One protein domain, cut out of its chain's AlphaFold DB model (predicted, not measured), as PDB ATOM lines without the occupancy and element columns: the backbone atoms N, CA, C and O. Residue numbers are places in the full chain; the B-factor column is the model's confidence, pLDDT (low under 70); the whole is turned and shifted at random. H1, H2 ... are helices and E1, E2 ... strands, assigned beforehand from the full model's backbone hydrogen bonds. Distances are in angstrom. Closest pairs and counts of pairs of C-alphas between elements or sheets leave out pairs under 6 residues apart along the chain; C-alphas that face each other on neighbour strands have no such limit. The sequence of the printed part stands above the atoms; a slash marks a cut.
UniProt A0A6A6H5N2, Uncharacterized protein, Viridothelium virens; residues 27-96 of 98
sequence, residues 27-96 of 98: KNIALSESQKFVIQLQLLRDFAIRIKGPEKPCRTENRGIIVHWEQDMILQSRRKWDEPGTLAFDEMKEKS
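Overview. This is residues 27 to 96 of the 98 residues of an uncharacterized protein of Viridothelium virens (UniProt A0A6A6H5N2). An open, flat ribbon folds back on itself: E1 leads out through a loop to the hairpin of E2 and E3, and E4 returns beside E1. H1, joined through the short H2, lies on one side of this ribbon, and the tail of residues 82 to 96, with H3, sticks out. The printed part has 70 residues, with three named helices and four named strands in the order H1, H2, E1, E2, E3, E4, H3, forming two antiparallel sheets, E1 - E4 and E2 - E3. The class is mixed, helices and strands; the whole is extended, with a radius of gyration of the C-alphas of 18.9 A and spans of 59 by 34 by 16 A.

Along the chain. H1, residues 27 to 38, begins at C-alpha 27 (152.834, 174.718, 208.642) and measures 15.8 A. H2 is residues 42 to 46. E1, residues 47 to 51, measures 12.8 A. E2 is residues 59 to 62 and E3 residues 66 to 69. E4, residues 73 to 77, measures 12.8 A. H3, residues 87 to 94, measures 11.7 A and ends at C-alpha 94 (170.265, 126.039, 197.221).

Arrangement. E1 and E4 are antiparallel at 160 degrees, with N 48 and O 76 within hydrogen-bond range at 2.7 A. The hairpin of E2 and E3 is antiparallel at 156 degrees, with N 69 and O 59 at 2.8 A. H1 and H2 are close but not clearly touching; their closest C-alphas, Val 38 and Leu 44, are 7.6 A apart. H1 and E1 are apart. Every O i to N i+4 pair is within range in H1 and H2; in H3, 0 of 4 are, against 2 of 5 O i to N i+3 pairs.

Size, cuts and confidence. The C-alphas of Gly 64 and Lys 95, the two farthest apart, are 59.7 A apart. The printed part has no cut and no long link. Mean pLDDT of the printed part is 74.6, with residues 37 to 44 and 79 to 96 under 70.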
ATOM      1  N   LYS A  27     152.637 174.671 210.104       90.44
ATOM      2  CA  LYS A  27     152.834 174.718 208.642       90.44
ATOM      3  C   LYS A  27     154.171 174.109 208.209       90.44
ATOM      4  O   LYS A  27     154.207 173.324 207.268       90.44
ATOM      5  N   ASN A  28     155.263 174.464 208.881       89.88
ATOM      6  CA  ASN A  28     156.599 174.004 208.491       89.88
ATOM      7  C   ASN A  28     156.806 172.513 208.777       89.88
ATOM      8  O   ASN A  28     157.458 171.834 207.987       89.88
ATOM      9  N   ILE A  29     156.227 172.006 209.869       91.31
ATOM     10  CA  ILE A  29     156.287 170.585 210.230       91.31
ATOM     11  C   ILE A  29     155.461 169.776 209.231       91.31
ATOM     12  O   ILE A  29     156.011 168.902 208.577       91.31
ATOM     13  N   ALA A  30     154.198 170.149 209.004       88.25
ATOM     14  CA  ALA A  30     153.316 169.473 208.055       88.25
ATOM     15  C   ALA A  30     153.874 169.481 206.623       88.25
ATOM     16  O   ALA A  30     153.779 168.480 205.916       88.25
ATOM     17  N   LEU A  31     154.489 170.591 206.190       87.31
ATOM     18  CA  LEU A  31     155.172 170.653 204.897       87.31
ATOM     19  C   LEU A  31     156.408 169.760 204.866       87.31
ATOM     20  O   LEU A  31     156.588 169.042 203.890       87.31
ATOM     21  N   SER A  32     157.229 169.767 205.917       86.56
ATOM     22  CA  SER A  32     158.415 168.909 205.984       86.56
ATOM     23  C   SER A  32     158.028 167.436 205.978       86.56
ATOM     24  O   SER A  32     158.621 166.660 205.246       86.56
ATOM     25  N   GLU A  33     157.014 167.043 206.744       86.19
ATOM     26  CA  GLU A  33     156.496 165.678 206.765       86.19
ATOM     27  C   GLU A  33     155.909 165.296 205.416       86.19
ATOM     28  O   GLU A  33     156.293 164.274 204.867       86.19
ATOM     29  N   SER A  34     155.064 166.142 204.822       82.75
ATOM     30  CA  SER A  34     154.464 165.864 203.514       82.75
ATOM     31  C   SER A  34     155.515 165.804 202.409       82.75
ATOM     32  O   SER A  34     155.450 164.941 201.551       82.75
ATOM     33  N   GLN A  35     156.519 166.679 202.409       81.81
ATOM     34  CA  GLN A  35     157.592 166.647 201.416       81.81
ATOM     35  C   GLN A  35     158.510 165.445 201.633       81.81
ATOM     36  O   GLN A  35     158.856 164.764 200.674       81.81
ATOM     37  N   LYS A  36     158.858 165.115 202.877       72.94
ATOM     38  CA  LYS A  36     159.624 163.900 203.170       72.94
ATOM     39  C   LYS A  36     158.829 162.639 202.833       72.94
ATOM     40  O   LYS A  36     159.404 161.701 202.304       72.94
ATOM     41  N   PHE A  37     157.516 162.643 203.048       67.69
ATOM     42  CA  PHE A  37     156.612 161.529 202.765       67.69
ATOM     43  C   PHE A  37     156.192 161.426 201.284       67.69
ATOM     44  O   PHE A  37     155.890 160.350 200.793       67.69
ATOM     45  N   VAL A  38     156.163 162.519 200.526       65.31
ATOM     46  CA  VAL A  38     155.723 162.505 199.117       65.31
ATOM     47  C   VAL A  38     156.912 162.576 198.160       65.31
ATOM     48  O   VAL A  38     156.950 161.838 197.183       65.31
ATOM     49  N   ILE A  39     157.894 163.442 198.435       58.31
ATOM     50  CA  ILE A  39     159.076 163.671 197.583       58.31
ATOM     51  C   ILE A  39     160.233 162.745 197.978       58.31
ATOM     52  O   ILE A  39     160.939 162.245 197.106       58.31
ATOM     53  N   GLN A  40     160.451 162.515 199.278       49.66
ATOM     54  CA  GLN A  40     161.613 161.757 199.774       49.66
ATOM     55  C   GLN A  40     161.300 160.288 200.102       49.66
ATOM     56  O   GLN A  40     162.219 159.481 200.248       49.66
ATOM     57  N   LEU A  41     160.023 159.920 200.190       55.00
ATOM     58  CA  LEU A  41     159.606 158.600 200.623       55.00
ATOM     59  C   LEU A  41     159.883 157.592 199.521       55.00
ATOM     60  O   LEU A  41     159.324 157.639 198.424       55.00
ATOM     61  N   GLN A  42     160.731 156.648 199.889       55.22
ATOM     62  CA  GLN A  42     160.638 155.210 199.652       55.22
ATOM     63  C   GLN A  42     159.410 154.732 198.854       55.22
ATOM     64  O   GLN A  42     159.568 153.922 197.961       55.22
ATOM     65  N   LEU A  43     158.199 155.257 199.055       64.38
ATOM     66  CA  LEU A  43     157.055 154.991 198.181       64.38
ATOM     67  C   LEU A  43     157.292 155.262 196.695       64.38
ATOM     68  O   LEU A  43     157.041 154.362 195.917       64.38
ATOM     69  N   LEU A  44     157.747 156.440 196.257       69.62
ATOM     70  CA  LEU A  44     157.939 156.674 194.814       69.62
ATOM     71  C   LEU A  44     159.276 156.132 194.308       69.62
ATOM     72  O   LEU A  44     159.369 155.736 193.148       69.62
ATOM     73  N   ARG A  45     160.304 156.083 195.157       74.75
ATOM     74  CA  ARG A  45     161.626 155.576 194.764       74.75
ATOM     75  C   ARG A  45     161.687 154.047 194.778       74.75
ATOM     76  O   ARG A  45     162.104 153.446 193.794       74.75
ATOM     77  N   ASP A  46     161.198 153.433 195.848       77.19
ATOM     78  CA  ASP A  46     161.263 151.990 196.088       77.19
ATOM     79  C   ASP A  46     159.973 151.258 195.745       77.19
ATOM     80  O   ASP A  46     160.005 150.036 195.735       77.19
ATOM     81  N   PHE A  47     158.851 151.930 195.460       80.75
ATOM     82  CA  PHE A  47     157.607 151.257 195.076       80.75
ATOM     83  C   PHE A  47     156.962 151.886 193.839       80.75
ATOM     84  O   PHE A  47     156.994 153.091 193.633       80.75
ATOM     85  N   ALA A  48     156.387 151.079 192.959       84.19
ATOM     86  CA  ALA A  48     155.465 151.523 191.931       84.19
ATOM     87  C   ALA A  48     154.060 151.456 192.526       84.19
ATOM     88  O   ALA A  48     153.629 150.404 192.996       84.19
ATOM     89  N   ILE A  49     153.370 152.593 192.536       85.44
ATOM     90  CA  ILE A  49     152.060 152.739 193.170       85.44
ATOM     91  C   ILE A  49     151.002 152.782 192.077       85.44
ATOM     92  O   ILE A  49     151.146 153.513 191.095       85.44
ATOM     93  N   ARG A  50     149.932 152.008 192.246       87.44
ATOM     94  CA  ARG A  50     148.736 152.068 191.401       87.44
ATOM     95  C   ARG A  50     147.496 152.159 192.275       87.44
ATOM     96  O   ARG A  50     147.444 151.538 193.331       87.44
ATOM     97  N   ILE A  51     146.495 152.902 191.822       87.44
ATOM     98  CA  ILE A  51     145.185 152.935 192.477       87.44
ATOM     99  C   ILE A  51     144.458 151.635 192.138       87.44
ATOM    100  O   ILE A  51     144.406 151.234 190.973       87.44
ATOM    101  N   LYS A  52     143.926 150.961 193.155       87.94
ATOM    102  CA  LYS A  52     143.082 149.784 192.972       87.94
ATOM    103  C   LYS A  52     141.665 150.261 192.662       87.94
ATOM    104  O   LYS A  52     141.027 150.868 193.510       87.94
ATOM    105  N   GLY A  53     141.192 149.977 191.452       87.75
ATOM    106  CA  GLY A  53     139.852 150.368 191.010       87.75
ATOM    107  C   GLY A  53     139.701 151.880 190.790       87.75
ATOM    108  O   GLY A  53     138.937 152.519 191.511       87.75
ATOM    109  N   PRO A  54     140.434 152.486 189.831       84.94
ATOM    110  CA  PRO A  54     140.357 153.923 189.534       84.94
ATOM    111  C   PRO A  54     138.954 154.407 189.130       84.94
ATOM    112  O   PRO A  54     138.670 155.600 189.191       84.94
ATOM    113  N   GLU A  55     138.083 153.494 188.711       88.00
ATOM    114  CA  GLU A  55     136.676 153.741 188.413       88.00
ATOM    115  C   GLU A  55     135.837 154.053 189.658       88.00
ATOM    116  O   GLU A  55     134.789 154.693 189.548       88.00
ATOM    117  N   LYS A  56     136.281 153.618 190.842       86.69
ATOM    118  CA  LYS A  56     135.564 153.864 192.087       86.69
ATOM    119  C   LYS A  56     135.913 155.264 192.608       86.69
ATOM    120  O   LYS A  56     137.080 155.537 192.895       86.69
ATOM    121  N   PRO A  57     134.932 156.167 192.775       85.75
ATOM    122  CA  PRO A  57     135.204 157.493 193.304       85.75
ATOM    123  C   PRO A  57     135.650 157.415 194.769       85.75
ATOM    124  O   PRO A  57     135.063 156.698 195.578       85.75
ATOM    125  N   CYS A  58     136.664 158.206 195.118       87.75
ATOM    126  CA  CYS A  58     137.129 158.355 196.493       87.75
ATOM    127  C   CYS A  58     136.038 159.014 197.351       87.75
ATOM    128  O   CYS A  58     135.646 160.163 197.109       87.75
ATOM    129  N   ARG A  59     135.559 158.308 198.378       90.00
ATOM    130  CA  ARG A  59     134.556 158.851 199.300       90.00
ATOM    131  C   ARG A  59     135.196 159.942 200.153       90.00
ATOM    132  O   ARG A  59     136.193 159.709 200.828       90.00
ATOM    133  N   THR A  60     134.600 161.129 200.146       93.06
ATOM    134  CA  THR A  60     135.105 162.291 200.885       93.06
ATOM    135  C   THR A  60     134.042 162.804 201.843       93.06
ATOM    136  O   THR A  60     132.909 163.044 201.438       93.06
ATOM    137  N   GLU A  61     134.412 162.992 203.106       92.81
ATOM    138  CA  GLU A  61     133.530 163.537 204.139       92.81
ATOM    139  C   GLU A  61     134.174 164.737 204.826       92.81
ATOM    140  O   GLU A  61     135.365 164.729 205.135       92.81
ATOM    141  N   ASN A  62     133.369 165.761 205.108       93.12
ATOM    142  CA  ASN A  62     133.781 166.889 205.932       93.12
ATOM    143  C   ASN A  62     133.260 166.689 207.360       93.12
ATOM    144  O   ASN A  62     132.057 166.758 207.599       93.12
ATOM    145  N   ARG A  63     134.173 166.459 208.309       89.38
ATOM    146  CA  ARG A  63     133.872 166.350 209.750       89.38
ATOM    147  C   ARG A  63     134.506 167.485 210.564       89.38
ATOM    148  O   ARG A  63     134.854 167.298 211.723       89.38
ATOM    149  N   GLY A  64     134.738 168.640 209.934       88.00
ATOM    150  CA  GLY A  64     135.627 169.699 210.440       88.00
ATOM    151  C   GLY A  64     137.085 169.520 209.995       88.00
ATOM    152  O   GLY A  64     137.859 170.471 209.994       88.00
ATOM    153  N   ILE A  65     137.422 168.318 209.528       87.75
ATOM    154  CA  ILE A  65     138.582 167.986 208.701       87.75
ATOM    155  C   ILE A  65     138.076 167.221 207.474       87.75
ATOM    156  O   ILE A  65     137.064 166.518 207.554       87.75
ATOM    157  N   ILE A  66     138.752 167.381 206.335       90.31
ATOM    158  CA  ILE A  66     138.435 166.623 205.121       90.31
ATOM    159  C   ILE A  66     139.043 165.235 205.280       90.31
ATOM    160  O   ILE A  66     140.259 165.101 205.405       90.31
ATOM    161  N   VAL A  67     138.193 164.213 205.289       92.88
ATOM    162  CA  VAL A  67     138.610 162.816 205.378       92.88
ATOM    163  C   VAL A  67     138.297 162.131 204.060       92.88
ATOM    164  O   VAL A  67     137.156 162.157 203.592       92.88
ATOM    165  N   HIS A  68     139.317 161.516 203.476       90.12
ATOM    166  CA  HIS A  68     139.197 160.667 202.301       90.12
ATOM    167  C   HIS A  68     139.212 159.204 202.744       90.12
ATOM    168  O   HIS A  68     140.057 158.803 203.542       90.12
ATOM    169  N   TRP A  69     138.272 158.419 202.233       89.94
ATOM    170  CA  TRP A  69     138.102 157.008 202.553       89.94
ATOM    171  C   TRP A  69     138.319 156.149 201.309       89.94
ATOM    172  O   TRP A  69     138.160 156.623 200.184       89.94
ATOM    173  N   GLU A  70     138.619 154.866 201.528       87.56
ATOM    174  CA  GLU A  70     138.642 153.842 200.471       87.56
ATOM    175  C   GLU A  70     139.669 154.128 199.358       87.56
ATOM    176  O   GLU A  70     139.432 153.882 198.178       87.56
ATOM    177  N   GLN A  71     140.838 154.645 199.745       86.62
ATOM    178  CA  GLN A  71     141.981 154.876 198.859       86.62
ATOM    179  C   GLN A  71     142.870 153.633 198.781       86.62
ATOM    180  O   GLN A  71     144.023 153.638 199.215       86.62
ATOM    181  N   ASP A  72     142.318 152.546 198.250       88.88
ATOM    182  CA  ASP A  72     143.072 151.308 198.101       88.88
ATOM    183  C   ASP A  72     144.191 151.490 197.066       88.88
ATOM    184  O   ASP A  72     143.966 151.853 195.907       88.88
ATOM    185  N   MET A  73     145.424 151.204 197.479       87.62
ATOM    186  CA  MET A  73     146.607 151.309 196.632       87.62
ATOM    187  C   MET A  73     147.329 149.969 196.548       87.62
ATOM    188  O   MET A  73     147.479 149.249 197.532       87.62
ATOM    189  N   ILE A  74     147.811 149.652 195.352       88.38
ATOM    190  CA  ILE A  74     148.716 148.538 195.093       88.38
ATOM    191  C   ILE A  74     150.130 149.104 195.103       88.38
ATOM    192  O   ILE A  74     150.460 149.965 194.285       88.38
ATOM    193  N   LEU A  75     150.961 148.610 196.019       87.25
ATOM    194  CA  LEU A  75     152.376 148.951 196.108       87.25
ATOM    195  C   LEU A  75     153.196 147.775 195.578       87.25
ATOM    196  O   LEU A  75     153.118 146.667 196.103       87.25
ATOM    197  N   GLN A  76     154.007 148.018 194.555       85.81
ATOM    198  CA  GLN A  76     154.935 147.030 194.007       85.81
ATOM    199  C   GLN A  76     156.364 147.473 194.281       85.81
ATOM    200  O   GLN A  76     156.763 148.525 193.804       85.81
ATOM    201  N   SER A  77     157.148 146.696 195.025       84.50
ATOM    202  CA  SER A  77     158.554 147.037 195.279       84.50
ATOM    203  C   SER A  77     159.341 147.128 193.965       84.50
ATOM    204  O   SER A  77     159.370 146.187 193.181       84.50
ATOM    205  N   ARG A  78     160.014 148.258 193.757       75.56
ATOM    206  CA  ARG A  78     160.998 148.542 192.708       75.56
ATOM    207  C   ARG A  78     162.430 148.210 193.118       75.56
ATOM    208  O   ARG A  78     163.328 148.430 192.310       75.56
ATOM    209  N   ARG A  79     162.674 147.735 194.348       65.75
ATOM    210  CA  ARG A  79     164.040 147.525 194.858       65.75
ATOM    211  C   ARG A  79     164.927 146.768 193.855       65.75
ATOM    212  O   ARG A  79     164.688 145.599 193.577       65.75
ATOM    213  N   LYS A  80     166.022 147.420 193.458       55.00
ATOM    214  CA  LYS A  80     167.372 146.869 193.599       55.00
ATOM    215  C   LYS A  80     168.008 147.657 194.745       55.00
ATOM    216  O   LYS A  80     168.179 148.865 194.619       55.00
ATOM    217  N   TRP A  81     168.214 147.021 195.894       51.09
ATOM    218  CA  TRP A  81     169.064 147.589 196.940       51.09
ATOM    219  C   TRP A  81     170.470 147.064 196.681       51.09
ATOM    220  O   TRP A  81     170.668 145.853 196.628       51.09
ATOM    221  N   ASP A  82     171.405 147.977 196.433       57.00
ATOM    222  CA  ASP A  82     172.824 147.665 196.342       57.00
ATOM    223  C   ASP A  82     173.297 147.204 197.721       57.00
ATOM    224  O   ASP A  82     173.419 148.003 198.649       57.00
ATOM    225  N   GLU A  83     173.555 145.911 197.869       49.41
ATOM    226  CA  GLU A  83     174.283 145.399 199.018       49.41
ATOM    227  C   GLU A  83     175.636 144.857 198.555       49.41
ATOM    228  O   GLU A  83     175.678 143.944 197.730       49.41
ATOM    229  N   PRO A  84     176.758 145.289 199.145       50.25
ATOM    230  CA  PRO A  84     177.860 144.374 199.370       50.25
ATOM    231  C   PRO A  84     177.489 143.502 200.587       50.25
ATOM    232  O   PRO A  84     177.986 143.734 201.685       50.25
ATOM    233  N   GLY A  85     176.541 142.563 200.440       54.38
ATOM    234  CA  GLY A  85     176.089 141.761 201.592       54.38
ATOM    235  C   GLY A  85     175.019 140.675 201.396       54.38
ATOM    236  O   GLY A  85     175.060 139.687 202.126       54.38
ATOM    237  N   THR A  86     174.100 140.755 200.423       49.81
ATOM    238  CA  THR A  86     172.934 139.827 200.381       49.81
ATOM    239  C   THR A  86     173.175 138.469 199.737       49.81
ATOM    240  O   THR A  86     172.221 137.726 199.527       49.81
ATOM    241  N   LEU A  87     174.416 138.077 199.449       48.94
ATOM    242  CA  LEU A  87     174.671 136.726 198.928       48.94
ATOM    243  C   LEU A  87     174.514 135.620 199.991       48.94
ATOM    244  O   LEU A  87     174.598 134.447 199.657       48.94
ATOM    245  N   ALA A  88     174.235 135.946 201.258       52.66
ATOM    246  CA  ALA A  88     174.246 134.948 202.330       52.66
ATOM    247  C   ALA A  88     172.934 134.157 202.535       52.66
ATOM    248  O   ALA A  88     172.974 133.090 203.143       52.66
ATOM    249  N   PHE A  89     171.774 134.628 202.055       43.66
ATOM    250  CA  PHE A  89     170.497 133.916 202.276       43.66
ATOM    251  C   PHE A  89     170.014 133.094 201.077       43.66
ATOM    252  O   PHE A  89     169.364 132.065 201.278       43.66
ATOM    253  N   ASP A  90     170.371 133.484 199.852       49.56
ATOM    254  CA  ASP A  90     170.016 132.709 198.657       49.56
ATOM    255  C   ASP A  90     170.894 131.451 198.513       49.56
ATOM    256  O   ASP A  90     170.379 130.386 198.166       49.56
ATOM    257  N   GLU A  91     172.164 131.493 198.940       49.16
ATOM    258  CA  GLU A  91     173.032 130.300 198.979       49.16
ATOM    259  C   GLU A  91     172.564 129.235 199.990       49.16
ATOM    260  O   GLU A  91     172.857 128.045 199.838       49.16
ATOM    261  N   MET A  92     171.799 129.627 201.015       48.06
ATOM    262  CA  MET A  92     171.291 128.701 202.032       48.06
ATOM    263  C   MET A  92     170.064 127.908 201.560       48.06
ATOM    264  O   MET A  92     169.838 126.795 202.037       48.06
ATOM    265  N   LYS A  93     169.290 128.427 200.596       52.41
ATOM    266  CA  LYS A  93     168.176 127.678 199.990       52.41
ATOM    267  C   LYS A  93     168.641 126.676 198.940       52.41
ATOM    268  O   LYS A  93     168.000 125.638 198.790       52.41
ATOM    269  N   GLU A  94     169.747 126.944 198.252       47.72
ATOM    270  CA  GLU A  94     170.265 126.039 197.221       47.72
ATOM    271  C   GLU A  94     171.061 124.859 197.811       47.72
ATOM    272  O   GLU A  94     171.009 123.754 197.277       47.72
ATOM    273  N   LYS A  95     171.680 125.022 198.991       51.84
ATOM    274  CA  LYS A  95     172.334 123.916 199.724       51.84
ATOM    275  C   LYS A  95     171.386 123.008 200.517       51.84
ATOM    276  O   LYS A  95     171.819 121.966 200.991       51.84
ATOM    277  N   SER A  96     170.105 123.361 200.637       44.97
ATOM    278  CA  SER A  96     169.074 122.534 201.290       44.97
ATOM    279  C   SER A  96     168.216 121.760 200.276       44.97
ATOM    280  O   SER A  96     167.032 121.510 200.515       44.97
TER     281      SER A  96